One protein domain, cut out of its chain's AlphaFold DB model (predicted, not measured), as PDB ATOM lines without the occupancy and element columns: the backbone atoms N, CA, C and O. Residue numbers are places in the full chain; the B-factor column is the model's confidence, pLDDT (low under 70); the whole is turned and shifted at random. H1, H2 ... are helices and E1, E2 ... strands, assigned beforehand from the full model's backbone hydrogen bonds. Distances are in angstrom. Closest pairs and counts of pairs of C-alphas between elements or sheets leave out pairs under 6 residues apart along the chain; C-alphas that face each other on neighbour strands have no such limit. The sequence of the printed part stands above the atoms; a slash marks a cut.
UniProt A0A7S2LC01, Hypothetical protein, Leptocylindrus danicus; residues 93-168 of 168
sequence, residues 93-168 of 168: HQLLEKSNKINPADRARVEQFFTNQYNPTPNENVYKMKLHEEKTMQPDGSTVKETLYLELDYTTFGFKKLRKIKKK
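What this domain is: This is residues 93 to 168 of the 168 residues of the protein "Hypothetical protein" of Leptocylindrus danicus (UniProt A0A7S2LC01). A long, narrow, twisted sheet of three antiparallel strands, E1, E2 and E3, runs the length of the model as two hairpins in a row, with the helix H2 packed over one end of it, where E1 begins, E2 ends and E3 begins. The other end of the sheet, with the turn of residues 138 to 142, has no helix over it, and the very short helix H1 only grazes the sheet with residues 95 to 96. The printed part has 76 residues with two named helices and three named strands, in the order H1, H2, E1, E2, E3, and the sheet's order is E1, E2, E3. The class is mixed, helices and strands. The whole is loose, with a radius of gyration of the C-alphas of 14.7 A, and it is a rod, spanning 47 by 19 by 16 A.

How they stand to each other: The strands E1, residues 126 to 137, E2, residues 143 to 153, and E3, residues 158 to 167, form a meander, each strand the antiparallel neighbour of the one before. E2 is the inner strand, and E1 and E3 are the edge strands. The sheet's C-alphas lie up to 5.1 A off the best plane through them. E1 and E2 form a hairpin, with 164 degrees between their directions; N 129 and O 150 are 2.9 A apart and N 146 and O 134 are 2.8 A apart, both within hydrogen-bond range. E2 and E3 form a second hairpin, also at 164 degrees; N 149 and O 162 are within hydrogen-bond range at 2.8 A, as are N 160 and O 151 at 2.8 A. The helix H2, residues 104 to 116, is on the sheet at a height over the sheet of 10.7 A, and with it makes two layers, a helix on one face of a sheet. H2 lies over E1 and E2 and only just over E3, on which 3 of its 13 C-alphas fall. On the local plane its line and that of E1 stand at 54 degrees, slantwise to the strands. The closest C-alphas of H2 and E1 are those of Asp 106 and Met 129, 7.3 A apart; those of H2 and E2 are Phe 113 and Leu 152, 7.8 A apart. H2 and E3 are near each other, with 5 pairs of C-alphas within 10 A. The helix H1, residues 93 to 96, only grazes the sheet; its closest C-alpha to E1 is that of Leu 96, 6.9 A from that of Leu 131. H1 and H2 are near each other, with 6 pairs of C-alphas within 10 A. In H2 every O i to N i+4 pair is within hydrogen-bond range, while H1 is too short for such a pair and has its 1 O i to N i+3 pair within range.

Where its parts are: E1 has 12 residues and runs 33.3 A from C-alpha 126 at (43.314, 3.421, -46.962) to C-alpha 137 at (14.681, 18.679, -54.366). E2, 11 residues, measures 32.4 A, and E3, 10 residues, measures 30.0 A, ending with C-alpha 167 at (20.296, 12.414, -59.720). H2 has 13 residues and measures 17.3 A. H1 has 4 residues, measures 5.0 A and begins with C-alpha 93 at (36.809, 19.198, -36.276).

The domain as a whole: The C-alphas farthest apart are those of Asn 116 and Asp 140, 47.5 A. The printed part has no cut, and it ends at Lys 168, the chain's last residue. The links from E1 to E2 and from E2 to E3 are tight, those from H1 to H2 and from H2 to E1 are short, and none is long. The mean pLDDT of the printed part is 89.6, and no printed residue is under 70.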
ATOM      1  N   HIS A  93      38.183  18.906 -36.663       82.50
ATOM      2  CA  HIS A  93      36.809  19.198 -36.276       82.50
ATOM      3  C   HIS A  93      36.018  19.906 -37.384       82.50
ATOM      4  O   HIS A  93      34.882  19.523 -37.619       82.50
ATOM      5  N   GLN A  94      36.599  20.849 -38.135       84.06
ATOM      6  CA  GLN A  94      35.952  21.482 -39.296       84.06
ATOM      7  C   GLN A  94      35.714  20.495 -40.449       84.06
ATOM      8  O   GLN A  94      34.753  20.637 -41.206       84.06
ATOM      9  N   LEU A  95      36.559  19.464 -40.598       81.50
ATOM     10  CA  LEU A  95      36.307  18.381 -41.561       81.50
ATOM     11  C   LEU A  95      35.046  17.594 -41.174       81.50
ATOM     12  O   LEU A  95      34.327  17.119 -42.054       81.50
ATOM     13  N   LEU A  96      34.786  17.490 -39.870       85.88
ATOM     14  CA  LEU A  96      33.681  16.743 -39.282       85.88
ATOM     15  C   LEU A  96      32.464  17.609 -38.918       85.88
ATOM     16  O   LEU A  96      31.415  17.054 -38.614       85.88
ATOM     17  N   GLU A  97      32.541  18.937 -38.981       78.88
ATOM     18  CA  GLU A  97      31.476  19.847 -38.521       78.88
ATOM     19  C   GLU A  97      30.157  19.628 -39.273       78.88
ATOM     20  O   GLU A  97      29.077  19.632 -38.691       78.88
ATOM     21  N   LYS A  98      30.244  19.338 -40.574       72.69
ATOM     22  CA  LYS A  98      29.078  19.013 -41.410       72.69
ATOM     23  C   LYS A  98      28.670  17.538 -41.341       72.69
ATOM     24  O   LYS A  98      27.726  17.127 -42.020       72.69
ATOM     25  N   SER A  99      29.373  16.716 -40.565       80.06
ATOM     26  CA  SER A  99      29.077  15.290 -40.461       80.06
ATOM     27  C   SER A  99      27.919  15.056 -39.491       80.06
ATOM     28  O   SER A  99      28.010  15.316 -38.300       80.06
ATOM     29  N   ASN A 100      26.793  14.571 -40.014       72.31
ATOM     30  CA  ASN A 100      25.590  14.312 -39.209       72.31
ATOM     31  C   ASN A 100      25.467  12.822 -38.823       72.31
ATOM     32  O   ASN A 100      24.523  12.413 -38.156       72.31
ATOM     33  N   LYS A 101      26.384  11.971 -39.312       72.31
ATOM     34  CA  LYS A 101      26.317  10.505 -39.168       72.31
ATOM     35  C   LYS A 101      27.680   9.840 -38.953       72.31
ATOM     36  O   LYS A 101      27.846   8.688 -39.349       72.31
ATOM     37  N   ILE A 102      28.652  10.544 -38.373       85.00
ATOM     38  CA  ILE A 102      29.936   9.915 -38.049       85.00
ATOM     39  C   ILE A 102      29.808   9.081 -36.770       85.00
ATOM     40  O   ILE A 102      29.299   9.555 -35.754       85.00
ATOM     41  N   ASN A 103      30.236   7.822 -36.825       86.88
ATOM     42  CA  ASN A 103      30.260   6.942 -35.662       86.88
ATOM     43  C   ASN A 103      31.397   7.384 -34.713       86.88
ATOM     44  O   ASN A 103      32.461   7.771 -35.206       86.88
ATOM     45  N   PRO A 104      31.243   7.318 -33.376       88.50
ATOM     46  CA  PRO A 104      32.344   7.533 -32.436       88.50
ATOM     47  C   PRO A 104      33.660   6.830 -32.803       88.50
ATOM     48  O   PRO A 104      34.722   7.440 -32.695       88.50
ATOM     49  N   ALA A 105      33.596   5.591 -33.301       89.19
ATOM     50  CA  ALA A 105      34.782   4.853 -33.741       89.19
ATOM     51  C   ALA A 105      35.507   5.540 -34.915       89.19
ATOM     52  O   ALA A 105      36.731   5.634 -34.918       89.19
ATOM     53  N   ASP A 106      34.757   6.071 -35.882       90.25
ATOM     54  CA  ASP A 106      35.314   6.793 -37.029       90.25
ATOM     55  C   ASP A 106      35.952   8.107 -36.595       90.25
ATOM     56  O   ASP A 106      37.039   8.455 -37.049       90.25
ATOM     57  N   ARG A 107      35.298   8.813 -35.668       90.50
ATOM     58  CA  ARG A 107      35.833  10.047 -35.094       90.50
ATOM     59  C   ARG A 107      37.166   9.798 -34.391       90.50
ATOM     60  O   ARG A 107      38.103  10.549 -34.637       90.50
ATOM     61  N   ALA A 108      37.265   8.733 -33.595       91.25
ATOM     62  CA  ALA A 108      38.509   8.355 -32.928       91.25
ATOM     63  C   ALA A 108      39.626   8.023 -33.932       91.25
ATOM     64  O   ALA A 108      40.767   8.429 -33.732       91.25
ATOM     65  N   ARG A 109      39.310   7.349 -35.050       92.25
ATOM     66  CA  ARG A 109      40.297   7.096 -36.118       92.25
ATOM     67  C   ARG A 109      40.784   8.380 -36.771       92.25
ATOM     68  O   ARG A 109      41.976   8.514 -37.015       92.25
ATOM     69  N   VAL A 110      39.871   9.304 -37.071       91.69
ATOM     70  CA  VAL A 110      40.214  10.612 -37.645       91.69
ATOM     71  C   VAL A 110      41.109  11.385 -36.682       91.69
ATOM     72  O   VAL A 110      42.149  11.884 -37.091       91.69
ATOM     73  N   GLU A 111      40.749  11.435 -35.403       91.62
ATOM     74  CA  GLU A 111      41.565  12.071 -34.372       91.62
ATOM     75  C   GLU A 111      42.971  11.465 -34.330       91.62
ATOM     76  O   GLU A 111      43.935  12.180 -34.576       91.62
ATOM     77  N   GLN A 112      43.092  10.144 -34.160       92.38
ATOM     78  CA  GLN A 112      44.385   9.447 -34.131       92.38
ATOM     79  C   GLN A 112      45.213   9.646 -35.407       92.38
ATOM     80  O   GLN A 112      46.440   9.734 -35.337       92.38
ATOM     81  N   PHE A 113      44.561   9.732 -36.566       93.44
ATOM     82  CA  PHE A 113      45.214  10.010 -37.840       93.44
ATOM     83  C   PHE A 113      45.861  11.401 -37.853       93.44
ATOM     84  O   PHE A 113      47.015  11.533 -38.253       93.44
ATOM     85  N   PHE A 114      45.144  12.428 -37.387       90.75
ATOM     86  CA  PHE A 114      45.627  13.812 -37.396       90.75
ATOM     87  C   PHE A 114      46.530  14.162 -36.206       90.75
ATOM     88  O   PHE A 114      47.375  15.042 -36.343       90.75
ATOM     89  N   THR A 115      46.369  13.514 -35.049       90.25
ATOM     90  CA  THR A 115      47.165  13.811 -33.847       90.25
ATOM     91  C   THR A 115      48.422  12.959 -33.754       90.25
ATOM     92  O   THR A 115      49.490  13.477 -33.441       90.25
ATOM     93  N   ASN A 116      48.302  11.657 -34.023       90.88
ATOM     94  CA  ASN A 116      49.351  10.680 -33.737       90.88
ATOM     95  C   ASN A 116      49.924  10.044 -35.006       90.88
ATOM     96  O   ASN A 116      50.844   9.240 -34.887       90.88
ATOM     97  N   GLN A 117      49.367  10.349 -36.187       90.75
ATOM     98  CA  GLN A 117      49.709   9.678 -37.445       90.75
ATOM     99  C   GLN A 117      49.722   8.151 -37.259       90.75
ATOM    100  O   GLN A 117      50.674   7.453 -37.600       90.75
ATOM    101  N   TYR A 118      48.654   7.631 -36.651       91.75
ATOM    102  CA  TYR A 118      48.546   6.222 -36.283       91.75
ATOM    103  C   TYR A 118      47.518   5.486 -37.145       91.75
ATOM    104  O   TYR A 118      46.418   5.991 -37.381       91.75
ATOM    105  N   ASN A 119      47.866   4.268 -37.574       91.06
ATOM    106  CA  ASN A 119      46.958   3.356 -38.260       91.06
ATOM    107  C   ASN A 119      46.506   2.226 -37.310       91.06
ATOM    108  O   ASN A 119      47.301   1.332 -37.019       91.06
ATOM    109  N   PRO A 120      45.239   2.213 -36.855       89.31
ATOM    110  CA  PRO A 120      44.715   1.132 -36.017       89.31
ATOM    111  C   PRO A 120      44.492  -0.182 -36.781       89.31
ATOM    112  O   PRO A 120      44.282  -1.222 -36.163       89.31
ATOM    113  N   THR A 121      44.514  -0.145 -38.112       87.81
ATOM    114  CA  THR A 121      44.280  -1.280 -39.008       87.81
ATOM    115  C   THR A 121      45.468  -1.423 -39.962       87.81
ATOM    116  O   THR A 121      45.366  -1.028 -41.120       87.81
ATOM    117  N   PRO A 122      46.605  -1.995 -39.520       86.56
ATOM    118  CA  PRO A 122      47.847  -2.015 -40.303       86.56
ATOM    119  C   PRO A 122      47.746  -2.789 -41.626       86.56
ATOM    120  O   PRO A 122      48.556  -2.581 -42.521       86.56
ATOM    121  N   ASN A 123      46.739  -3.654 -41.772       92.00
ATOM    122  CA  ASN A 123      46.468  -4.377 -43.016       92.00
ATOM    123  C   ASN A 123      45.718  -3.523 -44.059       92.00
ATOM    124  O   ASN A 123      45.619  -3.919 -45.219       92.00
ATOM    125  N   GLU A 124      45.169  -2.372 -43.660       91.62
ATOM    126  CA  GLU A 124      44.434  -1.447 -44.520       91.62
ATOM    127  C   GLU A 124      45.194  -0.123 -44.631       91.62
ATOM    128  O   GLU A 124      45.281   0.658 -43.684       91.62
ATOM    129  N   ASN A 125      45.723   0.158 -45.823       93.38
ATOM    130  CA  ASN A 125      46.465   1.397 -46.081       93.38
ATOM    131  C   ASN A 125      45.548   2.603 -46.311       93.38
ATOM    132  O   ASN A 125      45.988   3.743 -46.201       93.38
ATOM    133  N   VAL A 126      44.279   2.366 -46.649       94.06
ATOM    134  CA  VAL A 126      43.314   3.421 -46.962       94.06
ATOM    135  C   VAL A 126      42.022   3.155 -46.211       94.06
ATOM    136  O   VAL A 126      41.427   2.090 -46.358       94.06
ATOM    137  N   TYR A 127      41.553   4.153 -45.466       94.25
ATOM    138  CA  TYR A 127      40.265   4.106 -44.786       94.25
ATOM    139  C   TYR A 127      39.295   5.133 -45.351       94.25
ATOM    140  O   TYR A 127      39.623   6.309 -45.491       94.25
ATOM    141  N   LYS A 128      38.070   4.703 -45.657       93.38
ATOM    142  CA  LYS A 128      37.040   5.557 -46.252       93.38
ATOM    143  C   LYS A 128      35.767   5.542 -45.427       93.38
ATOM    144  O   LYS A 128      35.164   4.494 -45.226       93.38
ATOM    145  N   MET A 129      35.302   6.726 -45.045       92.06
ATOM    146  CA  MET A 129      34.091   6.904 -44.245       92.06
ATOM    147  C   MET A 129      33.128   7.904 -44.885       92.06
ATOM    148  O   MET A 129      33.529   8.816 -45.611       92.06
ATOM    149  N   LYS A 130      31.830   7.738 -44.620       91.62
ATOM    150  CA  LYS A 130      30.786   8.666 -45.073       91.62
ATOM    151  C   LYS A 130      30.604   9.768 -44.031       91.62
ATOM    152  O   LYS A 130      30.198   9.477 -42.913       91.62
ATOM    153  N   LEU A 131      30.838  11.022 -44.406       90.75
ATOM    154  CA  LEU A 131      30.660  12.170 -43.511       90.75
ATOM    155  C   LEU A 131      29.200  12.630 -43.464       90.75
ATOM    156  O   LEU A 131      28.620  12.812 -42.395       90.75
ATOM    157  N   HIS A 132      28.596  12.829 -44.634       88.44
ATOM    158  CA  HIS A 132      27.286  13.458 -44.753       88.44
ATOM    159  C   HIS A 132      26.499  12.885 -45.931       88.44
ATOM    160  O   HIS A 132      27.073  12.424 -46.918       88.44
ATOM    161  N   GLU A 133      25.174  12.915 -45.830       89.56
ATOM    162  CA  GLU A 133      24.266  12.586 -46.923       89.56
ATOM    163  C   GLU A 133      23.091  13.563 -46.912       89.56
ATOM    164  O   GLU A 133      22.319  13.569 -45.953       89.56
ATOM    165  N   GLU A 134      22.941  14.323 -47.992       89.25
ATOM    166  CA  GLU A 134      21.855  15.282 -48.192       89.25
ATOM    167  C   GLU A 134      21.000  14.861 -49.392       89.25
ATOM    168  O   GLU A 134      21.492  14.280 -50.365       89.25
ATOM    169  N   LYS A 135      19.695  15.124 -49.321       90.69
ATOM    170  CA  LYS A 135      18.779  14.991 -50.455       90.69
ATOM    171  C   LYS A 135      18.130  16.343 -50.693       90.69
ATOM    172  O   LYS A 135      17.407  16.825 -49.826       90.69
ATOM    173  N   THR A 136      18.354  16.906 -51.869       90.19
ATOM    174  CA  THR A 136      17.833  18.214 -52.265       90.19
ATOM    175  C   THR A 136      16.843  18.023 -53.405       90.19
ATOM    176  O   THR A 136      17.150  17.342 -54.385       90.19
ATOM    177  N   MET A 137      15.651  18.602 -53.275       92.88
ATOM    178  CA  MET A 137      14.681  18.679 -54.366       92.88
ATOM    179  C   MET A 137      14.979  19.937 -55.179       92.88
ATOM    180  O   MET A 137      15.050  21.031 -54.622       92.88
ATOM    181  N   GLN A 138      15.208  19.767 -56.473       90.38
ATOM    182  CA  GLN A 138      15.506  20.861 -57.385       90.38
ATOM    183  C   GLN A 138      14.206  21.535 -57.857       90.38
ATOM    184  O   GLN A 138      13.138  20.919 -57.804       90.38
ATOM    185  N   PRO A 139      14.267  22.788 -58.347       90.69
ATOM    186  CA  PRO A 139      13.085  23.511 -58.830       90.69
ATOM    187  C   PRO A 139      12.359  22.828 -59.997       90.69
ATOM    188  O   PRO A 139      11.172  23.057 -60.199       90.69
ATOM    189  N   ASP A 140      13.065  21.984 -60.754       90.62
ATOM    190  CA  ASP A 140      12.528  21.183 -61.860       90.62
ATOM    191  C   ASP A 140      11.776  19.917 -61.393       90.62
ATOM    192  O   ASP A 140      11.300  19.141 -62.219       90.62
ATOM    193  N   GLY A 141      11.668  19.694 -60.079       88.12
ATOM    194  CA  GLY A 141      11.042  18.513 -59.480       88.12
ATOM    195  C   GLY A 141      11.962  17.291 -59.382       88.12
ATOM    196  O   GLY A 141      11.563  16.281 -58.801       88.12
ATOM    197  N   SER A 142      13.196  17.361 -59.892       90.69
ATOM    198  CA  SER A 142      14.174  16.275 -59.762       90.69
ATOM    199  C   SER A 142      14.756  16.202 -58.347       90.69
ATOM    200  O   SER A 142      14.832  17.202 -57.627       90.69
ATOM    201  N   THR A 143      15.183  15.012 -57.910       92.31
ATOM    202  CA  THR A 143      15.819  14.846 -56.593       92.31
ATOM    203  C   THR A 143      17.303  14.550 -56.747       92.31
ATOM    204  O   THR A 143      17.710  13.554 -57.345       92.31
ATOM    205  N   VAL A 144      18.150  15.365 -56.127       93.00
ATOM    206  CA  VAL A 144      19.598  15.157 -56.088       93.00
ATOM    207  C   VAL A 144      19.990  14.608 -54.724       93.00
ATOM    208  O   VAL A 144      19.755  15.229 -53.693       93.00
ATOM    209  N   LYS A 145      20.608  13.426 -54.708       93.75
ATOM    210  CA  LYS A 145      21.249  12.865 -53.519       93.75
ATOM    211  C   LYS A 145      22.738  13.187 -53.553       93.75
ATOM    212  O   LYS A 145      23.463  12.681 -54.411       93.75
ATOM    213  N   GLU A 146      23.190  13.965 -52.587       91.88
ATOM    214  CA  GLU A 146      24.591  14.265 -52.351       91.88
ATOM    215  C   GLU A 146      25.139  13.411 -51.210       91.88
ATOM    216  O   GLU A 146      24.480  13.158 -50.204       91.88
ATOM    217  N   THR A 147      26.352  12.900 -51.368       91.81
ATOM    218  CA  THR A 147      27.039  12.138 -50.330       91.81
ATOM    219  C   THR A 147      28.494  12.570 -50.251       91.81
ATOM    220  O   THR A 147      29.224  12.476 -51.236       91.81
ATOM    221  N   LEU A 148      28.908  13.029 -49.073       91.50
ATOM    222  CA  LEU A 148      30.279  13.426 -48.779       91.50
ATOM    223  C   LEU A 148      31.005  12.278 -48.074       91.50
ATOM    224  O   LEU A 148      30.488  11.701 -47.115       91.50
ATOM    225  N   TYR A 149      32.212  11.975 -48.529       92.19
ATOM    226  CA  TYR A 149      33.109  10.976 -47.967       92.19
ATOM    227  C   TYR A 149      34.440  11.615 -47.574       92.19
ATOM    228  O   TYR A 149      34.875  12.593 -48.186       92.19
ATOM    229  N   LEU A 150      35.093  11.015 -46.585       93.19
ATOM    230  CA  LEU A 150      36.472  11.277 -46.205       93.19
ATOM    231  C   LEU A 150      37.281  10.007 -46.434       93.19
ATOM    232  O   LEU A 150      36.847   8.918 -46.060       93.19
ATOM    233  N   GLU A 151      38.432  10.162 -47.064       95.06
ATOM    234  CA  GLU A 151      39.401   9.104 -47.311       95.06
ATOM    235  C   GLU A 151      40.703   9.483 -46.609       95.06
ATOM    236  O   GLU A 151      41.203  10.592 -46.805       95.06
ATOM    237  N   LEU A 152      41.196   8.589 -45.759       94.69
ATOM    238  CA  LEU A 152      42.456   8.690 -45.036       94.69
ATOM    239  C   LEU A 152      43.438   7.715 -45.679       94.69
ATOM    240  O   LEU A 152      43.124   6.533 -45.811       94.69
ATOM    241  N   ASP A 153      44.603   8.202 -46.079       95.06
ATOM    242  CA  ASP A 153      45.701   7.396 -46.601       95.06
ATOM    243  C   ASP A 153      46.776   7.275 -45.519       95.06
ATOM    244  O   ASP A 153      47.474   8.237 -45.210       95.06
ATOM    245  N   TYR A 154      46.902   6.086 -44.936       94.00
ATOM    246  CA  TYR A 154      47.879   5.778 -43.893       94.00
ATOM    247  C   TYR A 154      49.296   5.553 -44.435       94.00
ATOM    248  O   TYR A 154      50.233   5.474 -43.648       94.00
ATOM    249  N   THR A 155      49.480   5.468 -45.757       92.44
ATOM    250  CA  THR A 155      50.815   5.372 -46.373       92.44
ATOM    251  C   THR A 155      51.505   6.727 -46.365       92.44
ATOM    252  O   THR A 155      52.697   6.837 -46.090       92.44
ATOM    253  N   THR A 156      50.743   7.770 -46.697       93.19
ATOM    254  CA  THR A 156      51.252   9.137 -46.859       93.19
ATOM    255  C   THR A 156      50.830  10.069 -45.729       93.19
ATOM    256  O   THR A 156      51.270  11.215 -45.691       93.19
ATOM    257  N   PHE A 157      49.954   9.606 -44.832       90.44
ATOM    258  CA  PHE A 157      49.207  10.442 -43.886       90.44
ATOM    259  C   PHE A 157      48.489  11.618 -44.565       90.44
ATOM    260  O   PHE A 157      48.247  12.665 -43.966       90.44
ATOM    261  N   GLY A 158      48.106  11.424 -45.829       91.38
ATOM    262  CA  GLY A 158      47.279  12.343 -46.595       91.38
ATOM    263  C   GLY A 158      45.790  12.040 -46.435       91.38
ATOM    264  O   GLY A 158      45.383  10.920 -46.136       91.38
ATOM    265  N   PHE A 159      44.939  13.031 -46.685       93.56
ATOM    266  CA  PHE A 159      43.492  12.823 -46.704       93.56
ATOM    267  C   PHE A 159      42.846  13.471 -47.925       93.56
ATOM    268  O   PHE A 159      43.359  14.435 -48.497       93.56
ATOM    269  N   LYS A 160      41.684  12.951 -48.324       93.25
ATOM    270  CA  LYS A 160      40.881  13.477 -49.434       93.25
ATOM    271  C   LYS A 160      39.414  13.553 -49.040       93.25
ATOM    272  O   LYS A 160      38.861  12.628 -48.450       93.25
ATOM    273  N   LYS A 161      38.753  14.647 -49.421       91.00
ATOM    274  CA  LYS A 161      37.289  14.758 -49.373       91.00
ATOM    275  C   LYS A 161      36.724  14.381 -50.731       91.00
ATOM    276  O   LYS A 161      37.132  14.944 -51.744       91.00
ATOM    277  N   LEU A 162      35.764  13.465 -50.759       91.19
ATOM    278  CA  LEU A 162      35.102  13.048 -51.990       91.19
ATOM    279  C   LEU A 162      33.618  13.390 -51.925       91.19
ATOM    280  O   LEU A 162      32.948  13.104 -50.936       91.19
ATOM    281  N   ARG A 163      33.085  13.955 -53.006       91.62
ATOM    282  CA  ARG A 163      31.660  14.263 -53.160       91.62
ATOM    283  C   ARG A 163      31.073  13.360 -54.238       91.62
ATOM    284  O   ARG A 163      31.579  13.308 -55.353       91.62
ATOM    285  N   LYS A 164      30.001  12.648 -53.906       92.31
ATOM    286  CA  LYS A 164      29.234  11.812 -54.829       92.31
ATOM    287  C   LYS A 164      27.844  12.407 -55.000       92.31
ATOM    288  O   LYS A 164      27.128  12.581 -54.021       92.31
ATOM    289  N   ILE A 165      27.457  12.672 -56.242       91.75
ATOM    290  CA  ILE A 165      26.150  13.230 -56.596       91.75
ATOM    291  C   ILE A 165      25.392  12.180 -57.410       91.75
ATOM    292  O   ILE A 165      25.921  11.640 -58.379       91.75
ATOM    293  N   LYS A 166      24.155  11.870 -57.017       90.81
ATOM    294  CA  LYS A 166      23.253  10.968 -57.741       90.81
ATOM    295  C   LYS A 166      21.928  11.677 -58.008       90.81
ATOM    296  O   LYS A 166      21.215  11.995 -57.059       90.81
ATOM    297  N   LYS A 167      21.600  11.892 -59.283       88.38
ATOM    298  CA  LYS A 167      20.296  12.414 -59.720       88.38
ATOM    299  C   LYS A 167      19.263  11.279 -59.733       88.38
ATOM    300  O   LYS A 167      19.615  10.149 -60.084       88.38
ATOM    301  N   LYS A 168      18.045  11.567 -59.289       76.19
ATOM    302  CA  LYS A 168      16.882  10.679 -59.287       76.19
ATOM    303  C   LYS A 168      15.689  11.382 -59.904       76.19
ATOM    304  O   LYS A 168      15.546  12.600 -59.650       76.19
TER     305      LYS A 168